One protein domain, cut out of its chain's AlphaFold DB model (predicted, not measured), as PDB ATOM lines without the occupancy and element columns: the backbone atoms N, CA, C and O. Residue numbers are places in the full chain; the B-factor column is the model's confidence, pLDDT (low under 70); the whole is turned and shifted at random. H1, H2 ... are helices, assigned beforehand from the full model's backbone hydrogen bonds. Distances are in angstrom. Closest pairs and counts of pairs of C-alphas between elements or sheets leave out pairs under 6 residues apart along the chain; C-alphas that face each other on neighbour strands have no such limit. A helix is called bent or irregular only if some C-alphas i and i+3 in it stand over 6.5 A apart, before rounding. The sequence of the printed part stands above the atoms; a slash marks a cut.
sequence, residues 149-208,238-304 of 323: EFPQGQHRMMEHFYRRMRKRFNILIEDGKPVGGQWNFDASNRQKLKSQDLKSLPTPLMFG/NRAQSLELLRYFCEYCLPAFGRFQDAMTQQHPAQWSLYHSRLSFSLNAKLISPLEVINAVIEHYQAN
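What this domain is: This is residues 149 to 208 and 238 to 304 of the 323 residues of the protein "(6-4) photolyase" of Shewanella hafniensis (UniProt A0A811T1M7). Two helices, H3 and H6, cross steeply and make the small core of this model, with the short helix H5 near them. H1 lies by itself at one end and the short helices H2 and H4 lie towards the other, with much of the rest of the domain made of winding links. The printed part has 127 residues with six named helices, H1 to H6 in order along the chain, and no named strand; the class is all helix, though under half of the residues, 57 of 127, are in named elements. The whole is only just loose, close to compact, with a radius of gyration of the C-alphas of 16.8 A, and it spans 46 by 35 by 34 A.

How they stand to each other: H1, residues 158 to 168, touches no helix. In the link after it, residues 173 to 174 and 177 to 178 form a short antiparallel pairing. H2, residues 195 to 198, touches no helix either. H3, residues 239 to 257, has a kink of 48 degrees near residue 251; it is only just irregular, with C-alphas 252 and 255 being 6.9 A apart. H4, residues 269 to 272, is irregular too, with C-alphas 269 and 272 being 7.7 A apart, and it is apart from H2. H5, residues 280 to 284, is close to H3 but not clearly touching; their closest C-alphas, of Ser 242 and Ser 282, are 5.8 A apart. H6, residues 290 to 303, touches H3, which meets it with residues 246 to 254 alone; the closest C-alphas, of Cys 250 and Val 297, are 6.0 A apart. H3 and H6 run the same way at a steep tilt of 49 degrees. H5 and H6 are close but not clearly touching, with the C-alphas of Leu 283 and Pro 290 closest at 6.8 A. In H1, H5 and H6 every O i to N i+4 pair is within hydrogen-bond range, in H3 12 of 15 are, and H2 and H4 are too short for such a pair.

Where its parts are: H1 begins at C-alpha 158, at (213.595, 234.712, 221.524), and is 15.1 A long. H2 measures 5.3 A. H3, the longest helix by residues, begins at C-alpha 239, at (200.846, 241.456, 196.227), and is 22.8 A long. H4 measures 7.7 A and H5 6.0 A. H6 is 20.2 A long and ends at C-alpha 303, at (187.986, 226.525, 209.503).

The domain as a whole: The two C-alphas farthest apart, of Gly 153 and Lys 199, are 50.7 A apart, and residues 151 to 158, of which 158 belongs to H1, stand free. Residues 209 to 237 are not printed, and C-alphas 208 and 238 are 12.5 A apart across this cut. The links from H1 to H2 and from H3 to H4 are long, with 26 and 11 residues. The mean pLDDT of the printed part is 89.8; residues 186 to 188 are under 70.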
ATOM      1  N   GLU A 149     212.190 247.947 224.593       89.31
ATOM      2  CA  GLU A 149     211.949 246.499 224.672       89.31
ATOM      3  C   GLU A 149     213.238 245.692 224.902       89.31
ATOM      4  O   GLU A 149     213.208 244.598 225.487       89.31
ATOM      5  N   PHE A 150     214.374 246.237 224.467       91.69
ATOM      6  CA  PHE A 150     215.690 245.614 224.505       91.69
ATOM      7  C   PHE A 150     216.773 246.516 225.124       91.69
ATOM      8  O   PHE A 150     217.814 246.720 224.500       91.69
ATOM      9  N   PRO A 151     216.618 246.995 226.378       90.50
ATOM     10  CA  PRO A 151     217.678 247.736 227.047       90.50
ATOM     11  C   PRO A 151     218.996 246.956 227.082       90.50
ATOM     12  O   PRO A 151     219.019 245.730 227.280       90.50
ATOM     13  N   GLN A 152     220.081 247.706 226.893       90.75
ATOM     14  CA  GLN A 152     221.454 247.217 226.824       90.75
ATOM     15  C   GLN A 152     221.850 246.448 228.095       90.75
ATOM     16  O   GLN A 152     221.424 246.771 229.202       90.75
ATOM     17  N   GLY A 153     222.687 245.418 227.935       90.88
ATOM     18  CA  GLY A 153     223.266 244.664 229.056       90.88
ATOM     19  C   GLY A 153     222.352 243.604 229.680       90.88
ATOM     20  O   GLY A 153     222.743 242.963 230.650       90.88
ATOM     21  N   GLN A 154     221.155 243.379 229.132       91.06
ATOM     22  CA  GLN A 154     220.241 242.338 229.609       91.06
ATOM     23  C   GLN A 154     220.245 241.117 228.689       91.06
ATOM     24  O   GLN A 154     220.200 241.245 227.466       91.06
ATOM     25  N   HIS A 155     220.222 239.925 229.284       91.25
ATOM     26  CA  HIS A 155     220.087 238.670 228.550       91.25
ATOM     27  C   HIS A 155     218.729 238.587 227.833       91.25
ATOM     28  O   HIS A 155     217.678 238.842 228.429       91.25
ATOM     29  N   ARG A 156     218.737 238.200 226.553       89.06
ATOM     30  CA  ARG A 156     217.540 238.118 225.707       89.06
ATOM     31  C   ARG A 156     217.358 236.703 225.180       89.06
ATOM     32  O   ARG A 156     218.279 236.119 224.631       89.06
ATOM     33  N   MET A 157     216.138 236.187 225.309       89.69
ATOM     34  CA  MET A 157     215.725 234.927 224.693       89.69
ATOM     35  C   MET A 157     214.566 235.184 223.740       89.69
ATOM     36  O   MET A 157     213.598 235.856 224.116       89.69
ATOM     37  N   MET A 158     214.646 234.607 222.539       87.56
ATOM     38  CA  MET A 158     213.595 234.712 221.524       87.56
ATOM     39  C   MET A 158     212.251 234.233 222.084       87.56
ATOM     40  O   MET A 158     211.249 234.918 221.928       87.56
ATOM     41  N   GLU A 159     212.234 233.141 222.854       87.19
ATOM     42  CA  GLU A 159     211.005 232.612 223.453       87.19
ATOM     43  C   GLU A 159     210.269 233.642 224.331       87.19
ATOM     44  O   GLU A 159     209.052 233.794 224.237       87.19
ATOM     45  N   HIS A 160     210.987 234.392 225.171       88.69
ATOM     46  CA  HIS A 160     210.365 235.419 226.009       88.69
ATOM     47  C   HIS A 160     209.766 236.544 225.171       88.69
ATOM     48  O   HIS A 160     208.688 237.046 225.490       88.69
ATOM     49  N   PHE A 161     210.467 236.947 224.114       90.06
ATOM     50  CA  PHE A 161     209.981 237.955 223.185       90.06
ATOM     51  C   PHE A 161     208.744 237.464 222.419       90.06
ATOM     52  O   PHE A 161     207.713 238.133 222.429       90.06
ATOM     53  N   TYR A 162     208.792 236.245 221.886       86.88
ATOM     54  CA  TYR A 162     207.684 235.559 221.228       86.88
ATOM     55  C   TYR A 162     206.416 235.528 222.090       86.88
ATOM     56  O   TYR A 162     205.343 235.932 221.639       86.88
ATOM     57  N   ARG A 163     206.534 235.117 223.361       88.50
ATOM     58  CA  ARG A 163     205.404 235.089 224.306       88.50
ATOM     59  C   ARG A 163     204.804 236.484 224.519       88.50
ATOM     60  O   ARG A 163     203.582 236.613 224.552       88.50
ATOM     61  N   ARG A 164     205.638 237.527 224.656       89.94
ATOM     62  CA  ARG A 164     205.164 238.919 224.798       89.94
ATOM     63  C   ARG A 164     204.415 239.382 223.556       89.94
ATOM     64  O   ARG A 164     203.322 239.920 223.680       89.94
ATOM     65  N   MET A 165     204.969 239.123 222.379       91.06
ATOM     66  CA  MET A 165     204.372 239.523 221.109       91.06
ATOM     67  C   MET A 165     203.047 238.787 220.849       91.06
ATOM     68  O   MET A 165     202.064 239.426 220.489       91.06
ATOM     69  N   ARG A 166     202.940 237.487 221.161       89.69
ATOM     70  CA  ARG A 166     201.648 236.778 221.117       89.69
ATOM     71  C   ARG A 166     200.589 237.406 222.016       89.69
ATOM     72  O   ARG A 166     199.452 237.554 221.585       89.69
ATOM     73  N   LYS A 167     200.955 237.796 223.241       90.75
ATOM     74  CA  LYS A 167     200.039 238.499 224.151       90.75
ATOM     75  C   LYS A 167     199.646 239.875 223.613       90.75
ATOM     76  O   LYS A 167     198.465 240.190 223.609       90.75
ATOM     77  N   ARG A 168     200.614 240.662 223.123       91.81
ATOM     78  CA  ARG A 168     200.390 242.007 222.556       91.81
ATOM     79  C   ARG A 168     199.358 241.993 221.427       91.81
ATOM     80  O   ARG A 168     198.518 242.879 221.378       91.81
ATOM     81  N   PHE A 169     199.422 240.991 220.552       91.06
ATOM     82  CA  PHE A 169     198.549 240.875 219.380       91.06
ATOM     83  C   PHE A 169     197.378 239.897 219.565       91.06
ATOM     84  O   PHE A 169     196.664 239.624 218.609       91.06
ATOM     85  N   ASN A 170     197.181 239.359 220.775       90.75
ATOM     86  CA  ASN A 170     196.164 238.347 221.078       90.75
ATOM     87  C   ASN A 170     196.192 237.121 220.135       90.75
ATOM     88  O   ASN A 170     195.161 236.585 219.732       90.75
ATOM     89  N   ILE A 171     197.391 236.664 219.763       88.88
ATOM     90  CA  ILE A 171     197.579 235.578 218.793       88.88
ATOM     91  C   ILE A 171     197.551 234.226 219.497       88.88
ATOM     92  O   ILE A 171     198.485 233.863 220.229       88.88
ATOM     93  N   LEU A 172     196.494 233.456 219.219       84.62
ATOM     94  CA  LEU A 172     196.242 232.144 219.820       84.62
ATOM     95  C   LEU A 172     196.261 232.219 221.355       84.62
ATOM     96  O   LEU A 172     196.891 231.390 222.012       84.62
ATOM     97  N   ILE A 173     195.644 233.249 221.929       88.44
ATOM     98  CA  ILE A 173     195.530 233.450 223.376       88.44
ATOM     99  C   ILE A 173     194.063 233.299 223.784       88.44
ATOM    100  O   ILE A 173     193.186 233.869 223.145       88.44
ATOM    101  N   GLU A 174     193.817 232.559 224.861       86.38
ATOM    102  CA  GLU A 174     192.511 232.392 225.503       86.38
ATOM    103  C   GLU A 174     192.704 232.558 227.018       86.38
ATOM    104  O   GLU A 174     193.626 231.977 227.595       86.38
ATOM    105  N   ASP A 175     191.926 233.438 227.655       88.25
ATOM    106  CA  ASP A 175     192.051 233.789 229.082       88.25
ATOM    107  C   ASP A 175     193.488 234.129 229.537       88.25
ATOM    108  O   ASP A 175     193.956 233.751 230.615       88.25
ATOM    109  N   GLY A 176     194.245 234.820 228.676       84.06
ATOM    110  CA  GLY A 176     195.640 235.201 228.936       84.06
ATOM    111  C   GLY A 176     196.651 234.044 228.882       84.06
ATOM    112  O   GLY A 176     197.843 234.253 229.148       84.06
ATOM    113  N   LYS A 177     196.205 232.837 228.515       84.69
ATOM    114  CA  LYS A 177     197.003 231.617 228.355       84.69
ATOM    115  C   LYS A 177     197.110 231.235 226.874       84.69
ATOM    116  O   LYS A 177     196.264 231.625 226.074       84.69
ATOM    117  N   PRO A 178     198.160 230.506 226.463       85.62
ATOM    118  CA  PRO A 178     198.253 230.044 225.089       85.62
ATOM    119  C   PRO A 178     197.193 228.969 224.827       85.62
ATOM    120  O   PRO A 178     197.053 228.028 225.613       85.62
ATOM    121  N   VAL A 179     196.504 229.076 223.692       80.06
ATOM    122  CA  VAL A 179     195.650 228.000 223.171       80.06
ATOM    123  C   VAL A 179     196.475 226.711 223.078       80.06
ATOM    124  O   VAL A 179     197.626 226.731 222.634       80.06
ATOM    125  N   GLY A 180     195.908 225.598 223.549       76.00
ATOM    126  CA  GLY A 180     196.595 224.302 223.628       76.00
ATOM    127  C   GLY A 180     197.521 224.131 224.843       76.00
ATOM    128  O   GLY A 180     198.194 223.111 224.954       76.00
ATOM    129  N   GLY A 181     197.577 225.100 225.762       79.75
ATOM    130  CA  GLY A 181     198.254 224.968 227.060       79.75
ATOM    131  C   GLY A 181     199.783 225.083 227.039       79.75
ATOM    132  O   GLY A 181     200.387 225.216 228.102       79.75
ATOM    133  N   GLN A 182     200.421 225.099 225.864       76.06
ATOM    134  CA  GLN A 182     201.864 225.312 225.716       76.06
ATOM    135  C   GLN A 182     202.162 226.462 224.750       76.06
ATOM    136  O   GLN A 182     201.388 226.784 223.850       76.06
ATOM    137  N   TRP A 183     203.307 227.116 224.952       73.31
ATOM    138  CA  TRP A 183     203.739 228.233 224.108       73.31
ATOM    139  C   TRP A 183     204.455 227.778 222.837       73.31
ATOM    140  O   TRP A 183     204.402 228.492 221.840       73.31
ATOM    141  N   ASN A 184     205.127 226.629 222.890       70.25
ATOM    142  CA  ASN A 184     205.951 226.095 221.818       70.25
ATOM    143  C   ASN A 184     205.806 224.573 221.776       70.25
ATOM    144  O   ASN A 184     205.816 223.934 222.825       70.25
ATOM    145  N   PHE A 185     205.714 224.021 220.574       70.44
ATOM    146  CA  PHE A 185     205.614 222.587 220.329       70.44
ATOM    147  C   PHE A 185     206.637 222.099 219.286       70.44
ATOM    148  O   PHE A 185     206.426 221.125 218.574       70.44
ATOM    149  N   ASP A 186     207.797 222.751 219.223       67.94
ATOM    150  CA  ASP A 186     208.904 222.425 218.310       67.94
ATOM    151  C   ASP A 186     209.348 220.947 218.356       67.94
ATOM    152  O   ASP A 186     209.816 220.385 217.366       67.94
ATOM    153  N   ALA A 187     209.186 220.280 219.504       63.94
ATOM    154  CA  ALA A 187     209.588 218.886 219.683       63.94
ATOM    155  C   ALA A 187     208.799 217.899 218.797       63.94
ATOM    156  O   ALA A 187     209.331 216.843 218.450       63.94
ATOM    157  N   SER A 188     207.564 218.228 218.391       66.06
ATOM    158  CA  SER A 188     206.755 217.373 217.507       66.06
ATOM    159  C   SER A 188     207.094 217.515 216.017       66.06
ATOM    160  O   SER A 188     206.610 216.720 215.208       66.06
ATOM    161  N   ASN A 189     207.948 218.478 215.647       71.75
ATOM    162  CA  ASN A 189     208.150 218.924 214.261       71.75
ATOM    163  C   ASN A 189     209.301 218.225 213.509       71.75
ATOM    164  O   ASN A 189     209.750 218.670 212.454       71.75
ATOM    165  N   ARG A 190     209.806 217.110 214.050       77.81
ATOM    166  CA  ARG A 190     211.048 216.461 213.586       77.81
ATOM    167  C   ARG A 190     210.829 215.097 212.932       77.81
ATOM    168  O   ARG A 190     211.698 214.223 213.004       77.81
ATOM    169  N   GLN A 191     209.655 214.853 212.345       83.56
ATOM    170  CA  GLN A 191     209.388 213.560 211.714       83.56
ATOM    171  C   GLN A 191     210.110 213.433 210.369       83.56
ATOM    172  O   GLN A 191     210.220 214.380 209.593       83.56
ATOM    173  N   LYS A 192     210.587 212.220 210.068       86.94
ATOM    174  CA  LYS A 192     211.225 211.905 208.783       86.94
ATOM    175  C   LYS A 192     210.178 211.718 207.687       86.94
ATOM    176  O   LYS A 192     209.174 211.044 207.915       86.94
ATOM    177  N   LEU A 193     210.476 212.217 206.491       88.06
ATOM    178  CA  LEU A 193     209.713 211.948 205.271       88.06
ATOM    179  C   LEU A 193     209.953 210.499 204.815       88.06
ATOM    180  O   LEU A 193     211.080 210.130 204.482       88.06
ATOM    181  N   LYS A 194     208.914 209.659 204.826       90.19
ATOM    182  CA  LYS A 194     208.977 208.273 204.336       90.19
ATOM    183  C   LYS A 194     208.568 208.211 202.864       90.19
ATOM    184  O   LYS A 194     207.922 209.116 202.346       90.19
ATOM    185  N   SER A 195     208.856 207.094 202.194       86.69
ATOM    186  CA  SER A 195     208.535 206.912 200.769       86.69
ATOM    187  C   SER A 195     207.048 207.080 200.435       86.69
ATOM    188  O   SER A 195     206.712 207.519 199.341       86.69
ATOM    189  N   GLN A 196     206.149 206.762 201.372       87.06
ATOM    190  CA  GLN A 196     204.712 207.011 201.211       87.06
ATOM    191  C   GLN A 196     204.361 208.507 201.268       87.06
ATOM    192  O   GLN A 196     203.489 208.954 200.529       87.06
ATOM    193  N   ASP A 197     205.069 209.281 202.097       88.69
ATOM    194  CA  ASP A 197     204.820 210.712 202.287       88.69
ATOM    195  C   ASP A 197     205.293 211.507 201.058       88.69
ATOM    196  O   ASP A 197     204.689 212.518 200.709       88.69
ATOM    197  N   LEU A 198     206.314 211.008 200.340       88.31
ATOM    198  CA  LEU A 198     206.783 211.595 199.076       88.31
ATOM    199  C   LEU A 198     205.685 211.653 198.012       88.31
ATOM    200  O   LEU A 198     205.666 212.587 197.221       88.31
ATOM    201  N   LYS A 199     204.755 210.688 198.002       86.94
ATOM    202  CA  LYS A 199     203.631 210.667 197.051       86.94
ATOM    203  C   LYS A 199     202.608 211.771 197.315       86.94
ATOM    204  O   LYS A 199     201.821 212.082 196.433       86.94
ATOM    205  N   SER A 200     202.603 212.313 198.533       89.06
ATOM    206  CA  SER A 200     201.692 213.379 198.961       89.06
ATOM    207  C   SER A 200     202.363 214.755 198.940       89.06
ATOM    208  O   SER A 200     201.729 215.735 199.322       89.06
ATOM    209  N   LEU A 201     203.636 214.843 198.521       92.31
ATOM    210  CA  LEU A 201     204.322 216.126 198.417       92.31
ATOM    211  C   LEU A 201     203.629 217.000 197.367       92.31
ATOM    212  O   LEU A 201     203.486 216.572 196.218       92.31
ATOM    213  N   PRO A 202     203.238 218.230 197.723       92.94
ATOM    214  CA  PRO A 202     202.483 219.068 196.821       92.94
ATOM    215  C   PRO A 202     203.414 219.639 195.740       92.94
ATOM    216  O   PRO A 202     204.570 219.989 196.000       92.94
ATOM    217  N   THR A 203     202.923 219.722 194.502       94.56
ATOM    218  CA  THR A 203     203.658 220.364 193.405       94.56
ATOM    219  C   THR A 203     203.732 221.864 193.667       94.56
ATOM    220  O   THR A 203     202.684 222.497 193.721       94.56
ATOM    221  N   PRO A 204     204.927 222.465 193.800       95.25
ATOM    222  CA  PRO A 204     205.043 223.863 194.186       95.25
ATOM    223  C   PRO A 204     204.294 224.781 193.217       95.25
ATOM    224  O   PRO A 204     204.579 224.771 192.021       95.25
ATOM    225  N   LEU A 205     203.417 225.645 193.741       97.25
ATOM    226  CA  LEU A 205     202.894 226.779 192.976       97.25
ATOM    227  C   LEU A 205     204.066 227.667 192.535       97.25
ATOM    228  O   LEU A 205     204.851 228.119 193.375       97.25
ATOM    229  N   MET A 206     204.211 227.870 191.233       95.94
ATOM    230  CA  MET A 206     205.255 228.691 190.630       95.94
ATOM    231  C   MET A 206     204.603 229.715 189.715       95.94
ATOM    232  O   MET A 206     203.582 229.437 189.088       95.94
ATOM    233  N   PHE A 207     205.218 230.884 189.635       96.75
ATOM    234  CA  PHE A 207     204.852 231.910 188.671       96.75
ATOM    235  C   PHE A 207     205.729 231.776 187.417       96.75
ATOM    236  O   PHE A 207     206.595 230.905 187.336       96.75
ATOM    237  N   GLY A 208     205.472 232.605 186.411       95.06
ATOM    238  CA  GLY A 208     206.187 232.551 185.135       95.06
ATOM    239  C   GLY A 208     206.335 233.928 184.514       95.06
ATOM    240  O   GLY A 208     206.018 234.110 183.343       95.06
ATOM    241  N   ASN A 238     204.291 240.502 192.876       98.50
ATOM    242  CA  ASN A 238     203.318 241.478 193.331       98.50
ATOM    243  C   ASN A 238     202.452 240.901 194.447       98.50
ATOM    244  O   ASN A 238     202.409 239.694 194.685       98.50
ATOM    245  N   ARG A 239     201.720 241.794 195.107       97.94
ATOM    246  CA  ARG A 239     200.846 241.456 196.227       97.94
ATOM    247  C   ARG A 239     199.798 240.392 195.889       97.94
ATOM    248  O   ARG A 239     199.539 239.527 196.718       97.94
ATOM    249  N   ALA A 240     199.202 240.430 194.697       98.19
ATOM    250  CA  ALA A 240     198.178 239.458 194.309       98.19
ATOM    251  C   ALA A 240     198.753 238.033 194.250       98.19
ATOM    252  O   ALA A 240     198.181 237.117 194.838       98.19
ATOM    253  N   GLN A 241     199.925 237.873 193.632       98.56
ATOM    254  CA  GLN A 241     200.655 236.605 193.579       98.56
ATOM    255  C   GLN A 241     201.132 236.154 194.966       98.56
ATOM    256  O   GLN A 241     201.039 234.979 195.307       98.56
ATOM    257  N   SER A 242     201.595 237.080 195.810       98.44
ATOM    258  CA  SER A 242     201.970 236.772 197.194       98.44
ATOM    259  C   SER A 242     200.790 236.244 198.020       98.44
ATOM    260  O   SER A 242     200.952 235.292 198.783       98.44
ATOM    261  N   LEU A 243     199.592 236.814 197.848       98.31
ATOM    262  CA  LEU A 243     198.366 236.332 198.496       98.31
ATOM    263  C   LEU A 243     197.900 234.984 197.928       98.31
ATOM    264  O   LEU A 243     197.404 234.143 198.671       98.31
ATOM    265  N   GLU A 244     198.076 234.751 196.628       98.62
ATOM    266  CA  GLU A 244     197.824 233.447 196.009       98.62
ATOM    267  C   GLU A 244     198.744 232.363 196.584       98.62
ATOM    268  O   GLU A 244     198.269 231.305 196.995       98.62
ATOM    269  N   LEU A 245     200.040 232.664 196.716       98.38
ATOM    270  CA  LEU A 245     201.013 231.769 197.336       98.38
ATOM    271  C   LEU A 245     200.700 231.506 198.816       98.38
ATOM    272  O   LEU A 245     200.870 230.380 199.281       98.38
ATOM    273  N   LEU A 246     200.203 232.509 199.547       98.00
ATOM    274  CA  LEU A 246     199.754 232.349 200.931       98.00
ATOM    275  C   LEU A 246     198.548 231.407 201.035       98.00
ATOM    276  O   LEU A 246     198.556 230.511 201.878       98.00
ATOM    277  N   ARG A 247     197.537 231.570 200.171       97.56
ATOM    278  CA  ARG A 247     196.381 230.658 200.122       97.56
ATOM    279  C   ARG A 247     196.818 229.233 199.804       97.56
ATOM    280  O   ARG A 247     196.452 228.317 200.532       97.56
ATOM    281  N   TYR A 248     197.671 229.070 198.792       97.50
ATOM    282  CA  TYR A 248     198.251 227.779 198.437       97.50
ATOM    283  C   TYR A 248     199.008 227.151 199.617       97.50
ATOM    284  O   TYR A 248     198.849 225.965 199.901       97.50
ATOM    285  N   PHE A 249     199.811 227.939 200.341       95.50
ATOM    286  CA  PHE A 249     200.495 227.447 201.531       95.50
ATOM    287  C   PHE A 249     199.498 226.954 202.583       95.50
ATOM    288  O   PHE A 249     199.669 225.850 203.093       95.50
ATOM    289  N   CYS A 250     198.466 227.739 202.894       92.94
ATOM    290  CA  CYS A 250     197.470 227.361 203.892       92.94
ATOM    291  C   CYS A 250     196.748 226.061 203.509       92.94
ATOM    292  O   CYS A 250     196.600 225.184 204.347       92.94
ATOM    293  N   GLU A 251     196.368 225.910 202.243       93.62
ATOM    294  CA  GLU A 251     195.588 224.764 201.772       93.62
ATOM    295  C   GLU A 251     196.420 223.479 201.626       93.62
ATOM    296  O   GLU A 251     196.021 222.420 202.107       93.62
ATOM    297  N   TYR A 252     197.594 223.559 200.993       92.88
ATOM    298  CA  TYR A 252     198.339 222.365 200.568       92.88
ATOM    299  C   TYR A 252     199.558 222.053 201.433       92.88
ATOM    300  O   TYR A 252     200.004 220.907 201.496       92.88
ATOM    301  N   CYS A 253     200.132 223.062 202.086       92.25
ATOM    302  CA  CYS A 253     201.419 222.926 202.758       92.25
ATOM    303  C   CYS A 253     201.302 222.917 204.283       92.25
ATOM    304  O   CYS A 253     201.897 222.074 204.955       92.25
ATOM    305  N   LEU A 254     200.513 223.841 204.828       89.12
ATOM    306  CA  LEU A 254     200.308 224.041 206.256       89.12
ATOM    307  C   LEU A 254     199.928 222.751 207.007       89.12
ATOM    308  O   LEU A 254     200.513 222.544 208.073       89.12
ATOM    309  N   PRO A 255     199.072 221.842 206.482       87.88
ATOM    310  CA  PRO A 255     198.701 220.625 207.209       87.88
ATOM    311  C   PRO A 255     199.871 219.701 207.563       87.88
ATOM    312  O   PRO A 255     199.801 218.951 208.535       87.88
ATOM    313  N   ALA A 256     200.952 219.746 206.780       88.00
ATOM    314  CA  ALA A 256     202.127 218.902 206.963       88.00
ATOM    315  C   ALA A 256     203.412 219.703 207.253       88.00
ATOM    316  O   ALA A 256     204.459 219.095 207.484       88.00
ATOM    317  N   PHE A 257     203.328 221.042 207.300       87.38
ATOM    318  CA  PHE A 257     204.466 221.939 207.519       87.38
ATOM    319  C   PHE A 257     205.233 221.586 208.793       87.38
ATOM    320  O   PHE A 257     206.421 221.292 208.722       87.38
ATOM    321  N   GLY A 258     204.556 221.577 209.950       81.56
ATOM    322  CA  GLY A 258     205.214 221.335 211.238       81.56
ATOM    323  C   GLY A 258     205.830 219.941 211.292       81.56
ATOM    324  O   GLY A 258     207.001 219.787 211.604       81.56
ATOM    325  N   ARG A 259     205.077 218.920 210.873       84.31
ATOM    326  CA  ARG A 259     205.508 217.515 210.889       84.31
ATOM    327  C   ARG A 259     206.839 217.275 210.166       84.31
ATOM    328  O   ARG A 259     207.631 216.461 210.638       84.31
ATOM    329  N   PHE A 260     207.055 217.952 209.038       88.25
ATOM    330  CA  PHE A 260     208.211 217.763 208.157       88.25
ATOM    331  C   PHE A 260     209.122 218.995 208.076       88.25
ATOM    332  O   PHE A 260     209.867 219.131 207.107       88.25
ATOM    333  N   GLN A 261     209.077 219.880 209.074       84.50
ATOM    334  CA  GLN A 261     209.791 221.159 209.058       84.50
ATOM    335  C   GLN A 261     211.311 220.995 208.878       84.50
ATOM    336  O   GLN A 261     211.921 221.770 208.147       84.50
ATOM    337  N   ASP A 262     211.892 219.963 209.497       86.56
ATOM    338  CA  ASP A 262     213.334 219.669 209.454       86.56
ATOM    339  C   ASP A 262     213.706 218.595 208.408       86.56
ATOM    340  O   ASP A 262     214.847 218.128 208.346       86.56
ATOM    341  N   ALA A 263     212.742 218.124 207.613       89.81
ATOM    342  CA  ALA A 263     212.975 217.035 206.675       89.81
ATOM    343  C   ALA A 263     213.708 217.510 205.407       89.81
ATOM    344  O   ALA A 263     213.488 218.607 204.909       89.81
ATOM    345  N   MET A 264     214.539 216.636 204.833       92.56
ATOM    346  CA  MET A 264     215.193 216.828 203.533       92.56
ATOM    347  C   MET A 264     215.094 215.535 202.714       92.56
ATOM    348  O   MET A 264     215.078 214.440 203.277       92.56
ATOM    349  N   THR A 265     215.032 215.641 201.385       92.38
ATOM    350  CA  THR A 265     214.976 214.482 200.477       92.38
ATOM    351  C   THR A 265     215.670 214.786 199.155       92.38
ATOM    352  O   THR A 265     215.728 215.941 198.748       92.38
ATOM    353  N   GLN A 266     216.168 213.747 198.480       92.50
ATOM    354  CA  GLN A 266     216.643 213.812 197.090       92.50
ATOM    355  C   GLN A 266     215.719 213.071 196.103       92.50
ATOM    356  O   GLN A 266     216.021 212.921 194.923       92.50
ATOM    357  N   GLN A 267     214.605 212.530 196.604       91.06
ATOM    358  CA  GLN A 267     213.800 211.517 195.912       91.06
ATOM    359  C   GLN A 267     212.533 212.087 195.256       91.06
ATOM    360  O   GLN A 267     211.655 211.323 194.861       91.06
ATOM    361  N   HIS A 268     212.392 213.416 195.172       92.25
ATOM    362  CA  HIS A 268     211.196 214.055 194.620       92.25
ATOM    363  C   HIS A 268     211.527 215.382 193.912       92.25
ATOM    364  O   HIS A 268     212.325 216.154 194.439       92.25
ATOM    365  N   PRO A 269     210.885 215.728 192.776       90.19
ATOM    366  CA  PRO A 269     211.119 217.004 192.089       90.19
ATOM    367  C   PRO A 269     210.876 218.248 192.963       90.19
ATOM    368  O   PRO A 269     211.586 219.243 192.847       90.19
ATOM    369  N   ALA A 270     209.916 218.176 193.891       91.12
ATOM    370  CA  ALA A 270     209.617 219.238 194.864       91.12
ATOM    371  C   ALA A 270     210.555 219.258 196.094       91.12
ATOM    372  O   ALA A 270     210.238 219.886 197.102       91.12
ATOM    373  N   GLN A 271     211.703 218.574 196.043       91.38
ATOM    374  CA  GLN A 271     212.685 218.504 197.139       91.38
ATOM    375  C   GLN A 271     213.164 219.866 197.661       91.38
ATOM    376  O   GLN A 271     213.550 219.974 198.819       91.38
ATOM    377  N   TRP A 272     213.150 220.895 196.812       92.00
ATOM    378  CA  TRP A 272     213.611 222.241 197.151       92.00
ATOM    379  C   TRP A 272     212.554 223.077 197.890       92.00
ATOM    380  O   TRP A 272     212.905 224.078 198.508       92.00
ATOM    381  N   SER A 273     211.271 222.700 197.815       93.19
ATOM    382  CA  SER A 273     210.165 223.436 198.442       93.19
ATOM    383  C   SER A 273     209.542 222.688 199.613       93.19
ATOM    384  O   SER A 273     209.174 223.317 200.603       93.19
ATOM    385  N   LEU A 274     209.401 221.362 199.493       93.12
ATOM    386  CA  LEU A 274     208.655 220.515 200.425       93.12
ATOM    387  C   LEU A 274     207.314 221.168 200.805       93.12
ATOM    388  O   LEU A 274     206.588 221.633 199.927       93.12
ATOM    389  N   TYR A 275     207.018 221.239 202.102       92.06
ATOM    390  CA  TYR A 275     205.837 221.897 202.650       92.06
ATOM    391  C   TYR A 275     206.110 223.347 203.087       92.06
ATOM    392  O   TYR A 275     205.281 223.938 203.768       92.06
ATOM    393  N   HIS A 276     207.250 223.956 202.743       92.31
ATOM    394  CA  HIS A 276     207.549 225.326 203.170       92.31
ATOM    395  C   HIS A 276     206.686 226.365 202.440       92.31
ATOM    396  O   HIS A 276     206.321 226.208 201.274       92.31
ATOM    397  N   SER A 277     206.404 227.480 203.122       93.81
ATOM    398  CA  SER A 277     205.530 228.540 202.604       93.81
ATOM    399  C   SER A 277     206.087 229.275 201.390       93.81
ATOM    400  O   SER A 277     205.321 229.743 200.556       93.81
ATOM    401  N   ARG A 278     207.419 229.382 201.285       95.56
ATOM    402  CA  ARG A 278     208.119 230.163 200.246       95.56
ATOM    403  C   ARG A 278     207.688 231.640 200.192       95.56
ATOM    404  O   ARG A 278     207.877 232.307 199.182       95.56
ATOM    405  N   LEU A 279     207.166 232.173 201.300       96.62
ATOM    406  CA  LEU A 279     206.705 233.563 201.414       96.62
ATOM    407  C   LEU A 279     207.821 234.561 201.757       96.62
ATOM    408  O   LEU A 279     207.556 235.756 201.835       96.62
ATOM    409  N   SER A 280     209.064 234.106 201.954       95.50
ATOM    410  CA  SER A 280     210.162 234.955 202.439       95.50
ATOM    411  C   SER A 280     210.449 236.152 201.540       95.50
ATOM    412  O   SER A 280     210.587 237.261 202.041       95.50
ATOM    413  N   PHE A 281     210.467 235.966 200.218       96.81
ATOM    414  CA  PHE A 281     210.605 237.092 199.292       96.81
ATOM    415  C   PHE A 281     209.436 238.077 199.424       96.81
ATOM    416  O   PHE A 281     209.653 239.280 199.486       96.81
ATOM    417  N   SER A 282     208.200 237.575 199.525       98.06
ATOM    418  CA  SER A 282     207.007 238.424 199.638       98.06
ATOM    419  C   SER A 282     206.988 239.249 200.922       98.06
ATOM    420  O   SER A 282     206.571 240.403 200.890       98.06
ATOM    421  N   LEU A 283     207.448 238.673 202.033       97.25
ATOM    422  CA  LEU A 283     207.547 239.365 203.314       97.25
ATOM    423  C   LEU A 283     208.709 240.363 203.308       97.25
ATOM    424  O   LEU A 283     208.503 241.533 203.595       97.25
ATOM    425  N   ASN A 284     209.898 239.953 202.866       96.62
ATOM    426  CA  ASN A 284     211.077 240.823 202.876       96.62
ATOM    427  C   ASN A 284     210.986 241.975 201.864       96.62
ATOM    428  O   ASN A 284     211.523 243.044 202.121       96.62
ATOM    429  N   ALA A 285     210.280 241.791 200.743       97.69
ATOM    430  CA  ALA A 285     209.942 242.877 199.819       97.69
ATOM    431  C   ALA A 285     208.705 243.687 200.260       97.69
ATOM    432  O   ALA A 285     208.323 244.644 199.590       97.69
ATOM    433  N   LYS A 286     208.074 243.299 201.376       98.06
ATOM    434  CA  LYS A 286     206.890 243.922 201.983       98.06
ATOM    435  C   LYS A 286     205.631 243.907 201.102       98.06
ATOM    436  O   LYS A 286     204.727 244.708 201.303       98.06
ATOM    437  N   LEU A 287     205.526 242.950 200.175       98.25
ATOM    438  CA  LEU A 287     204.349 242.744 199.312       98.25
ATOM    439  C   LEU A 287     203.104 242.304 200.110       98.25
ATOM    440  O   LEU A 287     201.969 242.636 199.752       98.25
ATOM    441  N   ILE A 288     203.321 241.560 201.195       97.88
ATOM    442  CA  ILE A 288     202.325 241.169 202.205       97.88
ATOM    443  C   ILE A 288     202.921 241.394 203.593       97.88
ATOM    444  O   ILE A 288     204.136 241.288 203.746       97.88
ATOM    445  N   SER A 289     202.098 241.694 204.596       95.88
ATOM    446  CA  SER A 289     202.582 241.910 205.966       95.88
ATOM    447  C   SER A 289     202.635 240.611 206.791       95.88
ATOM    448  O   SER A 289     201.898 239.661 206.504       95.88
ATOM    449  N   PRO A 290     203.447 240.556 207.866       94.44
ATOM    450  CA  PRO A 290     203.474 239.407 208.767       94.44
ATOM    451  C   PRO A 290     202.101 239.120 209.382       94.44
ATOM    452  O   PRO A 290     201.709 237.960 209.489       94.44
ATOM    453  N   LEU A 291     201.351 240.166 209.751       92.69
ATOM    454  CA  LEU A 291     200.039 240.018 210.382       92.69
ATOM    455  C   LEU A 291     199.004 239.408 209.429       92.69
ATOM    456  O   LEU A 291     198.224 238.562 209.852       92.69
ATOM    457  N   GLU A 292     199.036 239.769 208.143       94.50
ATOM    458  CA  GLU A 292     198.178 239.142 207.128       94.50
ATOM    459  C   GLU A 292     198.436 237.643 207.015       94.50
ATOM    460  O   GLU A 292     197.504 236.843 206.969       94.50
ATOM    461  N   VAL A 293     199.710 237.259 207.014       95.69
ATOM    462  CA  VAL A 293     200.105 235.856 206.938       95.69
ATOM    463  C   VAL A 293     199.671 235.091 208.191       95.69
ATOM    464  O   VAL A 293     199.138 233.987 208.085       95.69
ATOM    465  N   ILE A 294     199.867 235.672 209.377       91.81
ATOM    466  CA  ILE A 294     199.443 235.076 210.651       91.81
ATOM    467  C   ILE A 294     197.927 234.870 210.675       91.81
ATOM    468  O   ILE A 294     197.472 233.772 210.994       91.81
ATOM    469  N   ASN A 295     197.159 235.902 210.323       92.44
ATOM    470  CA  ASN A 295     195.700 235.849 210.343       92.44
ATOM    471  C   ASN A 295     195.175 234.801 209.361       92.44
ATOM    472  O   ASN A 295     194.385 233.956 209.767       92.44
ATOM    473  N   ALA A 296     195.692 234.761 208.128       93.44
ATOM    474  CA  ALA A 296     195.287 233.761 207.139       93.44
ATOM    475  C   ALA A 296     195.533 232.320 207.620       93.44
ATOM    476  O   ALA A 296     194.696 231.440 207.421       93.44
ATOM    477  N   VAL A 297     196.661 232.074 208.296       90.94
ATOM    478  CA  VAL A 297     196.968 230.755 208.870       90.94
ATOM    479  C   VAL A 297     196.019 230.402 210.016       90.94
ATOM    480  O   VAL A 297     195.563 229.262 210.094       90.94
ATOM    481  N   ILE A 298     195.705 231.356 210.898       88.94
ATOM    482  CA  ILE A 298     194.776 231.142 212.020       88.94
ATOM    483  C   ILE A 298     193.358 230.890 211.508       88.94
ATOM    484  O   ILE A 298     192.726 229.931 211.943       88.94
ATOM    485  N   GLU A 299     192.878 231.707 210.573       91.25
ATOM    486  CA  GLU A 299     191.564 231.557 209.943       91.25
ATOM    487  C   GLU A 299     191.441 230.193 209.257       91.25
ATOM    488  O   GLU A 299     190.468 229.469 209.475       91.25
ATOM    489  N   HIS A 300     192.461 229.789 208.491       89.06
ATOM    490  CA  HIS A 300     192.476 228.481 207.844       89.06
ATOM    491  C   HIS A 300     192.455 227.335 208.864       89.06
ATOM    492  O   HIS A 300     191.723 226.364 208.678       89.06
ATOM    493  N   TYR A 301     193.224 227.445 209.950       82.06
ATOM    494  CA  TYR A 301     193.234 226.455 211.027       82.06
ATOM    495  C   TYR A 301     191.867 226.339 211.718       82.06
ATOM    496  O   TYR A 301     191.366 225.232 211.910       82.06
ATOM    497  N   GLN A 302     191.233 227.467 212.044       84.75
ATOM    498  CA  GLN A 302     189.914 227.499 212.682       84.75
ATOM    499  C   GLN A 302     188.818 226.907 211.787       84.75
ATOM    500  O   GLN A 302     187.919 226.233 212.286       84.75
ATOM    501  N   ALA A 303     188.913 227.105 210.470       88.00
ATOM    502  CA  ALA A 303     187.986 226.525 209.503       88.00
ATOM    503  C   ALA A 303     188.205 225.016 209.260       88.00
ATOM    504  O   ALA A 303     187.306 224.350 208.749       88.00
ATOM    505  N   ASN A 304     189.369 224.461 209.624       82.56
ATOM    506  CA  ASN A 304     189.766 223.084 209.303       82.56
ATOM    507  C   ASN A 304     190.287 222.324 210.543       82.56
ATOM    508  O   ASN A 304     191.478 222.010 210.631       82.56
TER     509      ASN A 304